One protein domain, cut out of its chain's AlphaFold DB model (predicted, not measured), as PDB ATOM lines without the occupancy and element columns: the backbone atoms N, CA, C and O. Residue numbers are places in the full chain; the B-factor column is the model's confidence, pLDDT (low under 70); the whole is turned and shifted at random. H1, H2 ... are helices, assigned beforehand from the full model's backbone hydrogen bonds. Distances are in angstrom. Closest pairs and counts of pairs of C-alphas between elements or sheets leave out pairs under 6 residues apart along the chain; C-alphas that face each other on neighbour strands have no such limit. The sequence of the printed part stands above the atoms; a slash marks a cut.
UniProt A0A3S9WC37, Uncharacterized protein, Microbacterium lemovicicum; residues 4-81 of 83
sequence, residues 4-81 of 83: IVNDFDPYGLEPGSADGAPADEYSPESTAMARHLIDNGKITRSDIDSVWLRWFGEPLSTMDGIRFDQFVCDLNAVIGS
ATOM      1  N   ILE A   4     149.812  31.078 393.055       89.88
ATOM      2  CA  ILE A   4     149.711  29.715 392.531       89.88
ATOM      3  C   ILE A   4     149.737  29.636 390.997       89.88
ATOM      4  O   ILE A   4     150.128  28.615 390.454       89.88
ATOM      5  N   VAL A   5     149.376  30.712 390.289       89.00
ATOM      6  CA  VAL A   5     149.477  30.764 388.820       89.00
ATOM      7  C   VAL A   5     150.940  30.823 388.375       89.00
ATOM      8  O   VAL A   5     151.319  30.125 387.442       89.00
ATOM      9  N   ASN A   6     151.775  31.589 389.082       90.19
ATOM     10  CA  ASN A   6     153.216  31.614 388.835       90.19
ATOM     11  C   ASN A   6     153.868  30.291 389.227       90.19
ATOM     12  O   ASN A   6     154.739  29.827 388.513       90.19
ATOM     13  N   ASP A   7     153.436  29.677 390.330       90.31
ATOM     14  CA  ASP A   7     153.965  28.377 390.760       90.31
ATOM     15  C   ASP A   7     153.561  27.252 389.797       90.31
ATOM     16  O   ASP A   7     154.293  26.278 389.637       90.31
ATOM     17  N   PHE A   8     152.401  27.391 389.144       91.69
ATOM     18  CA  PHE A   8     151.988  26.477 388.094       91.69
ATOM     19  C   PHE A   8     152.864  26.607 386.850       91.69
ATOM     20  O   PHE A   8     152.964  25.611 386.163       91.69
ATOM     21  N   ASP A   9     153.474  27.759 386.555       91.12
ATOM     22  CA  ASP A   9     154.433  27.995 385.458       91.12
ATOM     23  C   ASP A   9     154.239  27.099 384.204       91.12
ATOM     24  O   ASP A   9     154.996  26.150 383.959       91.12
ATOM     25  N   PRO A  10     153.171  27.330 383.419       89.56
ATOM     26  CA  PRO A  10     152.830  26.484 382.274       89.56
ATOM     27  C   PRO A  10     153.916  26.448 381.195       89.56
ATOM     28  O   PRO A  10     154.049  25.450 380.490       89.56
ATOM     29  N   TYR A  11     154.684  27.531 381.076       90.12
ATOM     30  CA  TYR A  11     155.672  27.716 380.019       90.12
ATOM     31  C   TYR A  11     157.121  27.584 380.509       90.12
ATOM     32  O   TYR A  11     158.036  27.695 379.695       90.12
ATOM     33  N   GLY A  12     157.347  27.314 381.799       91.94
ATOM     34  CA  GLY A  12     158.694  27.161 382.356       91.94
ATOM     35  C   GLY A  12     159.492  28.466 382.336       91.94
ATOM     36  O   GLY A  12     160.681  28.451 382.026       91.94
ATOM     37  N   LEU A  13     158.826  29.596 382.577       92.06
ATOM     38  CA  LEU A  13     159.416  30.933 382.535       92.06
ATOM     39  C   LEU A  13     160.109  31.326 383.844       92.06
ATOM     40  O   LEU A  13     160.724  32.390 383.906       92.06
ATOM     41  N   GLU A  14     159.987  30.508 384.889       93.44
ATOM     42  CA  GLU A  14     160.555  30.736 386.218       93.44
ATOM     43  C   GLU A  14     160.263  32.150 386.782       93.44
ATOM     44  O   GLU A  14     161.205  32.874 387.143       93.44
ATOM     45  N   PRO A  15     158.983  32.587 386.873       92.56
ATOM     46  CA  PRO A  15     158.645  33.970 387.212       92.56
ATOM     47  C   PRO A  15     159.229  34.435 388.555       92.56
ATOM     48  O   PRO A  15     158.993  33.833 389.605       92.56
ATOM     49  N   GLY A  16     159.947  35.559 388.539       91.06
ATOM     50  CA  GLY A  16     160.555  36.177 389.721       91.06
ATOM     51  C   GLY A  16     161.897  35.576 390.155       91.06
ATOM     52  O   GLY A  16     162.439  36.000 391.179       91.06
ATOM     53  N   SER A  17     162.440  34.616 389.403       92.94
ATOM     54  CA  SER A  17     163.830  34.179 389.560       92.94
ATOM     55  C   SER A  17     164.813  35.206 388.969       92.94
ATOM     56  O   SER A  17     164.410  36.164 388.311       92.94
ATOM     57  N   ALA A  18     166.114  35.041 389.238       94.19
ATOM     58  CA  ALA A  18     167.140  35.993 388.797       94.19
ATOM     59  C   ALA A  18     167.285  36.070 387.266       94.19
ATOM     60  O   ALA A  18     167.555  37.152 386.746       94.19
ATOM     61  N   ASP A  19     167.087  34.942 386.578       93.69
ATOM     62  CA  ASP A  19     167.234  34.805 385.123       93.69
ATOM     63  C   ASP A  19     165.894  34.535 384.404       93.69
ATOM     64  O   ASP A  19     165.867  34.391 383.182       93.69
ATOM     65  N   GLY A  20     164.785  34.460 385.148       93.19
ATOM     66  CA  GLY A  20     163.454  34.164 384.622       93.19
ATOM     67  C   GLY A  20     162.635  35.396 384.247       93.19
ATOM     68  O   GLY A  20     163.102  36.539 384.256       93.19
ATOM     69  N   ALA A  21     161.371  35.151 383.912       94.25
ATOM     70  CA  ALA A  21     160.402  36.192 383.603       94.25
ATOM     71  C   ALA A  21     160.105  37.092 384.821       94.25
ATOM     72  O   ALA A  21     160.362  36.712 385.971       94.25
ATOM     73  N   PRO A  22     159.533  38.291 384.603       93.81
ATOM     74  CA  PRO A  22     159.062  39.146 385.687       93.81
ATOM     75  C   PRO A  22     158.155  38.409 386.684       93.81
ATOM     76  O   PRO A  22     157.373  37.529 386.329       93.81
ATOM     77  N   ALA A  23     158.214  38.792 387.961       90.31
ATOM     78  CA  ALA A  23     157.397  38.172 389.012       90.31
ATOM     79  C   ALA A  23     155.879  38.361 388.804       90.31
ATOM     80  O   ALA A  23     155.070  37.721 389.477       90.31
ATOM     81  N   ASP A  24     155.487  39.261 387.910       91.06
ATOM     82  CA  ASP A  24     154.118  39.611 387.571       91.06
ATOM     83  C   ASP A  24     153.684  39.097 386.188       91.06
ATOM     84  O   ASP A  24     152.614  39.496 385.727       91.06
ATOM     85  N   GLU A  25     154.450  38.175 385.586       93.62
ATOM     86  CA  GLU A  25     154.246  37.610 384.241       93.62
ATOM     87  C   GLU A  25     152.785  37.223 383.949       93.62
ATOM     88  O   GLU A  25     152.213  37.665 382.958       93.62
ATOM     89  N   TYR A  26     152.138  36.475 384.852       93.19
ATOM     90  CA  TYR A  26     150.755  36.002 384.680       93.19
ATOM     91  C   TYR A  26     149.706  36.872 385.394       93.19
ATOM     92  O   TYR A  26     148.621  36.402 385.759       93.19
ATOM     93  N   SER A  27     150.019  38.140 385.690       93.62
ATOM     94  CA  SER A  27     149.119  39.033 386.439       93.62
ATOM     95  C   SER A  27     147.719  39.172 385.836       93.62
ATOM     96  O   SER A  27     146.749  39.134 386.612       93.62
ATOM     97  N   PRO A  28     147.558  39.370 384.512       93.19
ATOM     98  CA  PRO A  28     146.237  39.571 383.922       93.19
ATOM     99  C   PRO A  28     145.326  38.345 384.070       93.19
ATOM    100  O   PRO A  28     144.175  38.473 384.505       93.19
ATOM    101  N   GLU A  29     145.846  37.155 383.785       94.19
ATOM    102  CA  GLU A  29     145.148  35.871 383.872       94.19
ATOM    103  C   GLU A  29     144.847  35.540 385.327       94.19
ATOM    104  O   GLU A  29     143.708  35.236 385.686       94.19
ATOM    105  N   SER A  30     145.851  35.695 386.188       93.44
ATOM    106  CA  SER A  30     145.741  35.466 387.622       93.44
ATOM    107  C   SER A  30     144.680  36.358 388.265       93.44
ATOM    108  O   SER A  30     143.897  35.913 389.107       93.44
ATOM    109  N   THR A  31     144.583  37.616 387.834       94.50
ATOM    110  CA  THR A  31     143.542  38.539 388.302       94.50
ATOM    111  C   THR A  31     142.156  38.140 387.801       94.50
ATOM    112  O   THR A  31     141.186  38.244 388.554       94.50
ATOM    113  N   ALA A  32     142.036  37.670 386.558       94.88
ATOM    114  CA  ALA A  32     140.768  37.182 386.026       94.88
ATOM    115  C   ALA A  32     140.287  35.929 386.779       94.88
ATOM    116  O   ALA A  32     139.142  35.893 387.227       94.88
ATOM    117  N   MET A  33     141.168  34.953 387.013       94.81
ATOM    118  CA  MET A  33     140.847  33.752 387.794       94.81
ATOM    119  C   MET A  33     140.463  34.093 389.239       94.81
ATOM    120  O   MET A  33     139.480  33.564 389.752       94.81
ATOM    121  N   ALA A  34     141.179  35.025 389.878       93.50
ATOM    122  CA  ALA A  34     140.856  35.487 391.228       93.50
ATOM    123  C   ALA A  34     139.457  36.105 391.319       93.50
ATOM    124  O   ALA A  34     138.742  35.857 392.285       93.50
ATOM    125  N   ARG A  35     139.054  36.889 390.313       93.50
ATOM    126  CA  ARG A  35     137.704  37.469 390.247       93.50
ATOM    127  C   ARG A  35     136.637  36.387 390.128       93.50
ATOM    128  O   ARG A  35     135.712  36.389 390.926       93.50
ATOM    129  N   HIS A  36     136.810  35.420 389.222       93.44
ATOM    130  CA  HIS A  36     135.890  34.281 389.108       93.44
ATOM    131  C   HIS A  36     135.739  33.522 390.430       93.44
ATOM    132  O   HIS A  36     134.621  33.208 390.835       93.44
ATOM    133  N   LEU A  37     136.860  33.264 391.107       91.31
ATOM    134  CA  LEU A  37     136.893  32.644 392.425       91.31
ATOM    135  C   LEU A  37     136.073  33.453 393.445       91.31
ATOM    136  O   LEU A  37     135.166  32.898 394.060       91.31
ATOM    137  N   ILE A  38     136.356  34.749 393.602       91.75
ATOM    138  CA  ILE A  38     135.679  35.624 394.575       91.75
ATOM    139  C   ILE A  38     134.177  35.734 394.290       91.75
ATOM    140  O   ILE A  38     133.371  35.605 395.209       91.75
ATOM    141  N   ASP A  39     133.800  35.945 393.030       93.38
ATOM    142  CA  ASP A  39     132.414  36.234 392.652       93.38
ATOM    143  C   ASP A  39     131.515  34.991 392.748       93.38
ATOM    144  O   ASP A  39     130.352  35.089 393.139       93.38
ATOM    145  N   ASN A  40     132.051  33.809 392.421       92.75
ATOM    146  CA  ASN A  40     131.266  32.574 392.329       92.75
ATOM    147  C   ASN A  40     131.497  31.603 393.498       92.75
ATOM    148  O   ASN A  40     130.823  30.572 393.579       92.75
ATOM    149  N   GLY A  41     132.482  31.873 394.361       92.12
ATOM    150  CA  GLY A  41     132.922  30.978 395.436       92.12
ATOM    151  C   GLY A  41     133.604  29.692 394.949       92.12
ATOM    152  O   GLY A  41     133.920  28.821 395.756       92.12
ATOM    153  N   LYS A  42     133.796  29.548 393.633       94.31
ATOM    154  CA  LYS A  42     134.458  28.419 392.976       94.31
ATOM    155  C   LYS A  42     134.905  28.803 391.569       94.31
ATOM    156  O   LYS A  42     134.353  29.722 390.968       94.31
ATOM    157  N   ILE A  43     135.836  28.038 391.015       95.06
ATOM    158  CA  ILE A  43     136.265  28.145 389.618       95.06
ATOM    159  C   ILE A  43     136.309  26.762 388.972       95.06
ATOM    160  O   ILE A  43     136.700  25.778 389.603       95.06
ATOM    161  N   THR A  44     135.868  26.664 387.722       95.94
ATOM    162  CA  THR A  44     135.851  25.403 386.974       95.94
ATOM    163  C   THR A  44     137.007  25.319 385.982       95.94
ATOM    164  O   THR A  44     137.609  26.326 385.614       95.94
ATOM    165  N   ARG A  45     137.267  24.106 385.474       96.81
ATOM    166  CA  ARG A  45     138.188  23.875 384.347       96.81
ATOM    167  C   ARG A  45     137.871  24.790 383.159       96.81
ATOM    168  O   ARG A  45     138.763  25.430 382.621       96.81
ATOM    169  N   SER A  46     136.587  24.892 382.805       96.75
ATOM    170  CA  SER A  46     136.125  25.701 381.673       96.75
ATOM    171  C   SER A  46     136.356  27.196 381.880       96.75
ATOM    172  O   SER A  46     136.628  27.900 380.909       96.75
ATOM    173  N   ASP A  47     136.246  27.693 383.115       96.75
ATOM    174  CA  ASP A  47     136.524  29.100 383.424       96.75
ATOM    175  C   ASP A  47     138.014  29.401 383.233       96.75
ATOM    176  O   ASP A  47     138.370  30.373 382.567       96.75
ATOM    177  N   ILE A  48     138.884  28.534 383.764       96.31
ATOM    178  CA  ILE A  48     140.343  28.671 383.646       96.31
ATOM    179  C   ILE A  48     140.765  28.609 382.177       96.31
ATOM    180  O   ILE A  48     141.489  29.490 381.720       96.31
ATOM    181  N   ASP A  49     140.268  27.628 381.420       97.19
ATOM    182  CA  ASP A  49     140.573  27.497 379.994       97.19
ATOM    183  C   ASP A  49     140.077  28.698 379.185       97.19
ATOM    184  O   ASP A  49     140.777  29.155 378.287       97.19
ATOM    185  N   SER A  50     138.911  29.260 379.519       97.06
ATOM    186  CA  SER A  50     138.390  30.456 378.841       97.06
ATOM    187  C   SER A  50     139.245  31.693 379.116       97.06
ATOM    188  O   SER A  50     139.478  32.497 378.211       97.06
ATOM    189  N   VAL A  51     139.720  31.853 380.358       95.75
ATOM    190  CA  VAL A  51     140.680  32.906 380.704       95.75
ATOM    191  C   VAL A  51     141.964  32.702 379.915       95.75
ATOM    192  O   VAL A  51     142.411  33.638 379.263       95.75
ATOM    193  N   TRP A  52     142.528  31.496 379.921       95.50
ATOM    194  CA  TRP A  52     143.808  31.227 379.270       95.50
ATOM    195  C   TRP A  52     143.752  31.419 377.751       95.50
ATOM    196  O   TRP A  52     144.561  32.155 377.184       95.50
ATOM    197  N   LEU A  53     142.718  30.865 377.113       95.69
ATOM    198  CA  LEU A  53     142.463  30.967 375.677       95.69
ATOM    199  C   LEU A  53     142.404  32.422 375.202       95.69
ATOM    200  O   LEU A  53     142.864  32.734 374.105       95.69
ATOM    201  N   ARG A  54     141.860  33.327 376.022       95.56
ATOM    202  CA  ARG A  54     141.767  34.754 375.691       95.56
ATOM    203  C   ARG A  54     143.137  35.421 375.524       95.56
ATOM    204  O   ARG A  54     143.235  36.352 374.726       95.56
ATOM    205  N   TRP A  55     144.139  35.004 376.290       91.81
ATOM    206  CA  TRP A  55     145.455  35.649 376.318       91.81
ATOM    207  C   TRP A  55     146.481  34.914 375.459       91.81
ATOM    208  O   TRP A  55     147.219  35.554 374.714       91.81
ATOM    209  N   PHE A  56     146.470  33.582 375.500       91.56
ATOM    210  CA  PHE A  56     147.480  32.745 374.851       91.56
ATOM    211  C   PHE A  56     146.980  32.044 373.581       91.56
ATOM    212  O   PHE A  56     147.769  31.451 372.853       91.56
ATOM    213  N   GLY A  57     145.681  32.123 373.270       94.06
ATOM    214  CA  GLY A  57     145.116  31.500 372.069       94.06
ATOM    215  C   GLY A  57     144.967  29.979 372.156       94.06
ATOM    216  O   GLY A  57     144.546  29.355 371.182       94.06
ATOM    217  N   GLU A  58     145.227  29.390 373.323       93.62
ATOM    218  CA  GLU A  58     145.063  27.964 373.602       93.62
ATOM    219  C   GLU A  58     144.517  27.719 375.023       93.62
ATOM    220  O   GLU A  58     144.739  28.543 375.916       93.62
ATOM    221  N   PRO A  59     143.775  26.620 375.261       95.12
ATOM    222  CA  PRO A  59     143.354  26.233 376.606       95.12
ATOM    223  C   PRO A  59     144.562  25.860 377.475       95.12
ATOM    224  O   PRO A  59     145.523  25.268 376.997       95.12
ATOM    225  N   LEU A  60     144.502  26.129 378.777       93.50
ATOM    226  CA  LEU A  60     145.586  25.747 379.685       93.50
ATOM    227  C   LEU A  60     145.653  24.228 379.876       93.50
ATOM    228  O   LEU A  60     146.728  23.640 380.007       93.50
ATOM    229  N   SER A  61     144.489  23.581 379.859       93.81
ATOM    230  CA  SER A  61     144.348  22.140 380.040       93.81
ATOM    231  C   SER A  61     145.054  21.299 378.974       93.81
ATOM    232  O   SER A  61     145.281  20.109 379.207       93.81
ATOM    233  N   THR A  62     145.436  21.880 377.829       90.81
ATOM    234  CA  THR A  62     146.153  21.164 376.765       90.81
ATOM    235  C   THR A  62     147.659  21.056 376.999       90.81
ATOM    236  O   THR A  62     148.297  20.256 376.321       90.81
ATOM    237  N   MET A  63     148.231  21.812 377.942       84.31
ATOM    238  CA  MET A  63     149.674  21.771 378.225       84.31
ATOM    239  C   MET A  63     150.054  20.592 379.122       84.31
ATOM    240  O   MET A  63     150.950  19.820 378.792       84.31
ATOM    241  N   ASP A  64     149.350  20.435 380.244       82.12
ATOM    242  CA  ASP A  64     149.553  19.343 381.199       82.12
ATOM    243  C   ASP A  64     148.246  19.074 381.954       82.12
ATOM    244  O   ASP A  64     147.943  19.707 382.965       82.12
ATOM    245  N   GLY A  65     147.446  18.133 381.447       84.81
ATOM    246  CA  GLY A  65     146.118  17.844 381.991       84.81
ATOM    247  C   GLY A  65     146.118  17.330 383.437       84.81
ATOM    248  O   GLY A  65     145.166  17.597 384.169       84.81
ATOM    249  N   ILE A  66     147.173  16.630 383.873       86.50
ATOM    250  CA  ILE A  66     147.266  16.111 385.250       86.50
ATOM    251  C   ILE A  66     147.571  17.262 386.205       86.50
ATOM    252  O   ILE A  66     146.873  17.439 387.207       86.50
ATOM    253  N   ARG A  67     148.592  18.066 385.888       92.12
ATOM    254  CA  ARG A  67     148.962  19.223 386.712       92.12
ATOM    255  C   ARG A  67     147.843  20.262 386.718       92.12
ATOM    256  O   ARG A  67     147.608  20.893 387.743       92.12
ATOM    257  N   PHE A  68     147.118  20.394 385.608       94.31
ATOM    258  CA  PHE A  68     145.948  21.258 385.492       94.31
ATOM    259  C   PHE A  68     144.814  20.857 386.441       94.31
ATOM    260  O   PHE A  68     144.243  21.719 387.107       94.31
ATOM    261  N   ASP A  69     144.499  19.564 386.553       93.94
ATOM    262  CA  ASP A  69     143.438  19.108 387.456       93.94
ATOM    263  C   ASP A  69     143.780  19.379 388.925       93.94
ATOM    264  O   ASP A  69     142.922  19.836 389.685       93.94
ATOM    265  N   GLN A  70     145.046  19.195 389.307       94.31
ATOM    266  CA  GLN A  70     145.517  19.588 390.635       94.31
ATOM    267  C   GLN A  70     145.446  21.108 390.835       94.31
ATOM    268  O   GLN A  70     144.942  21.570 391.853       94.31
ATOM    269  N   PHE A  71     145.859  21.886 389.835       94.88
ATOM    270  CA  PHE A  71     145.802  23.344 389.873       94.88
ATOM    271  C   PHE A  71     144.374  23.876 390.078       94.88
ATOM    272  O   PHE A  71     144.160  24.793 390.874       94.88
ATOM    273  N   VAL A  72     143.368  23.270 389.432       95.00
ATOM    274  CA  VAL A  72     141.953  23.615 389.655       95.00
ATOM    275  C   VAL A  72     141.539  23.330 391.103       95.00
ATOM    276  O   VAL A  72     140.853  24.151 391.718       95.00
ATOM    277  N   CYS A  73     141.942  22.185 391.660       94.38
ATOM    278  CA  CYS A  73     141.674  21.846 393.058       94.38
ATOM    279  C   CYS A  73     142.313  22.862 394.012       94.38
ATOM    280  O   CYS A  73     141.634  23.373 394.904       94.38
ATOM    281  N   ASP A  74     143.579  23.203 393.789       94.00
ATOM    282  CA  ASP A  74     144.319  24.116 394.654       94.00
ATOM    283  C   ASP A  74     143.733  25.536 394.617       94.00
ATOM    284  O   ASP A  74     143.574  26.167 395.661       94.00
ATOM    285  N   LEU A  75     143.319  26.021 393.438       93.31
ATOM    286  CA  LEU A  75     142.620  27.301 393.291       93.31
ATOM    287  C   LEU A  75     141.324  27.356 394.108       93.31
ATOM    288  O   LEU A  75     141.052  28.355 394.774       93.31
ATOM    289  N   ASN A  76     140.529  26.287 394.088       93.75
ATOM    290  CA  ASN A  76     139.295  26.219 394.873       93.75
ATOM    291  C   ASN A  76     139.567  26.079 396.381       93.75
ATOM    292  O   ASN A  76     138.787  26.579 397.195       93.75
ATOM    293  N   ALA A  77     140.686  25.464 396.769       92.56
ATOM    294  CA  ALA A  77     141.094  25.371 398.169       92.56
ATOM    295  C   ALA A  77     141.451  26.741 398.777       92.56
ATOM    296  O   ALA A  77     141.288  26.923 399.985       92.56
ATOM    297  N   VAL A  78     141.850  27.731 397.964       86.69
ATOM    298  CA  VAL A  78     142.145  29.102 398.433       86.69
ATOM    299  C   VAL A  78     140.946  29.729 399.153       86.69
ATOM    300  O   VAL A  78     141.128  30.372 400.182       86.69
ATOM    301  N   ILE A  79     139.721  29.517 398.661       73.44
ATOM    302  CA  ILE A  79     138.504  30.074 399.281       73.44
ATOM    303  C   ILE A  79     138.047  29.233 400.477       73.44
ATOM    304  O   ILE A  79     137.601  29.789 401.476       73.44
ATOM    305  N   GLY A  80     138.213  27.908 400.421       61.06
ATOM    306  CA  GLY A  80     137.895  27.013 401.544       61.06
ATOM    307  C   GLY A  80     138.808  27.174 402.768       61.06
ATOM    308  O   GLY A  80     138.527  26.596 403.814       61.06
ATOM    309  N   SER A  81     139.887  27.949 402.636       56.59
ATOM    310  CA  SER A  81     140.897  28.194 403.674       56.59
ATOM    311  C   SER A  81     140.752  29.553 404.370       56.59
ATOM    312  O   SER A  81     141.586  29.895 405.209       56.59
TER     313      SER A  81
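Overview. This is residues 4 to 81 of the 83 residues of an uncharacterized protein of Microbacterium lemovicicum (UniProt A0A3S9WC37). A helical hairpin, H2 and H3 side by side, is crossed at a steep angle by the longest helix, H4, near the end of H2, and the short helix H1 sits by H4 and the first part of H2. The long loop of residues 9 to 26 reaches away from the four helices and makes one end of the longest axis. The 78 printed residues hold four named helices, in the order H1, H2, H3, H4, and no named strand; the class is all helix. The whole is compact, with a radius of gyration of the C-alphas of 12.2 A, and spans 36 by 26 by 22 A.

Along the chain. H1, residues 4 to 8, begins with C-alpha 4 at (149.711, 29.715, 392.531) and is 5.9 A long. H2, residues 27 to 40, measures 19.9 A from first to last C-alpha and begins at (149.119, 39.033, 386.439). H3, residues 45 to 56, measures 16.0 A. H4, residues 65 to 80, measures 23.1 A and ends with C-alpha 80 at (137.895, 27.013, 401.544).

Arrangement. H1 touches H4, the closest C-alphas being those of Phe 8 and Phe 71, 7.2 A apart. H1 and H2 are close but not clearly touching, with the C-alphas of Val 5 and Ser 30 closest at 6.1 A. H1 and H3 are apart. H2 and H3 form a helical hairpin: they touch and run opposite ways at a shallow tilt of 26 degrees, with the C-alphas of Glu 29 and Val 51 closest at 6.2 A. Residues 37 to 38 of H2 alone touch residues 75 to 79 of H4, at a steep tilt of 56 degrees, the same way; the closest C-alphas, of Leu 37 and Asn 76, are 7.3 A apart. H3 and H4 are close but not clearly touching, and only just about perpendicular at 70.0 degrees, with the C-alphas of Arg 45 and Val 72 closest at 6.5 A. Every O i to N i+4 pair is within hydrogen-bond range in H1 and H2, against 7 of 8 in H3 and 10 of 12 in H4.

Size, cuts and confidence. The two C-alphas farthest apart, of Asp 19 and Asn 40, are 36.8 A apart. The printed part has no cut. The link from H1 to H2 is long, that from H2 to H3 tight and that from H3 to H4 short. The mean pLDDT of the printed part is 91.7, and residues 80 to 81 are under 70.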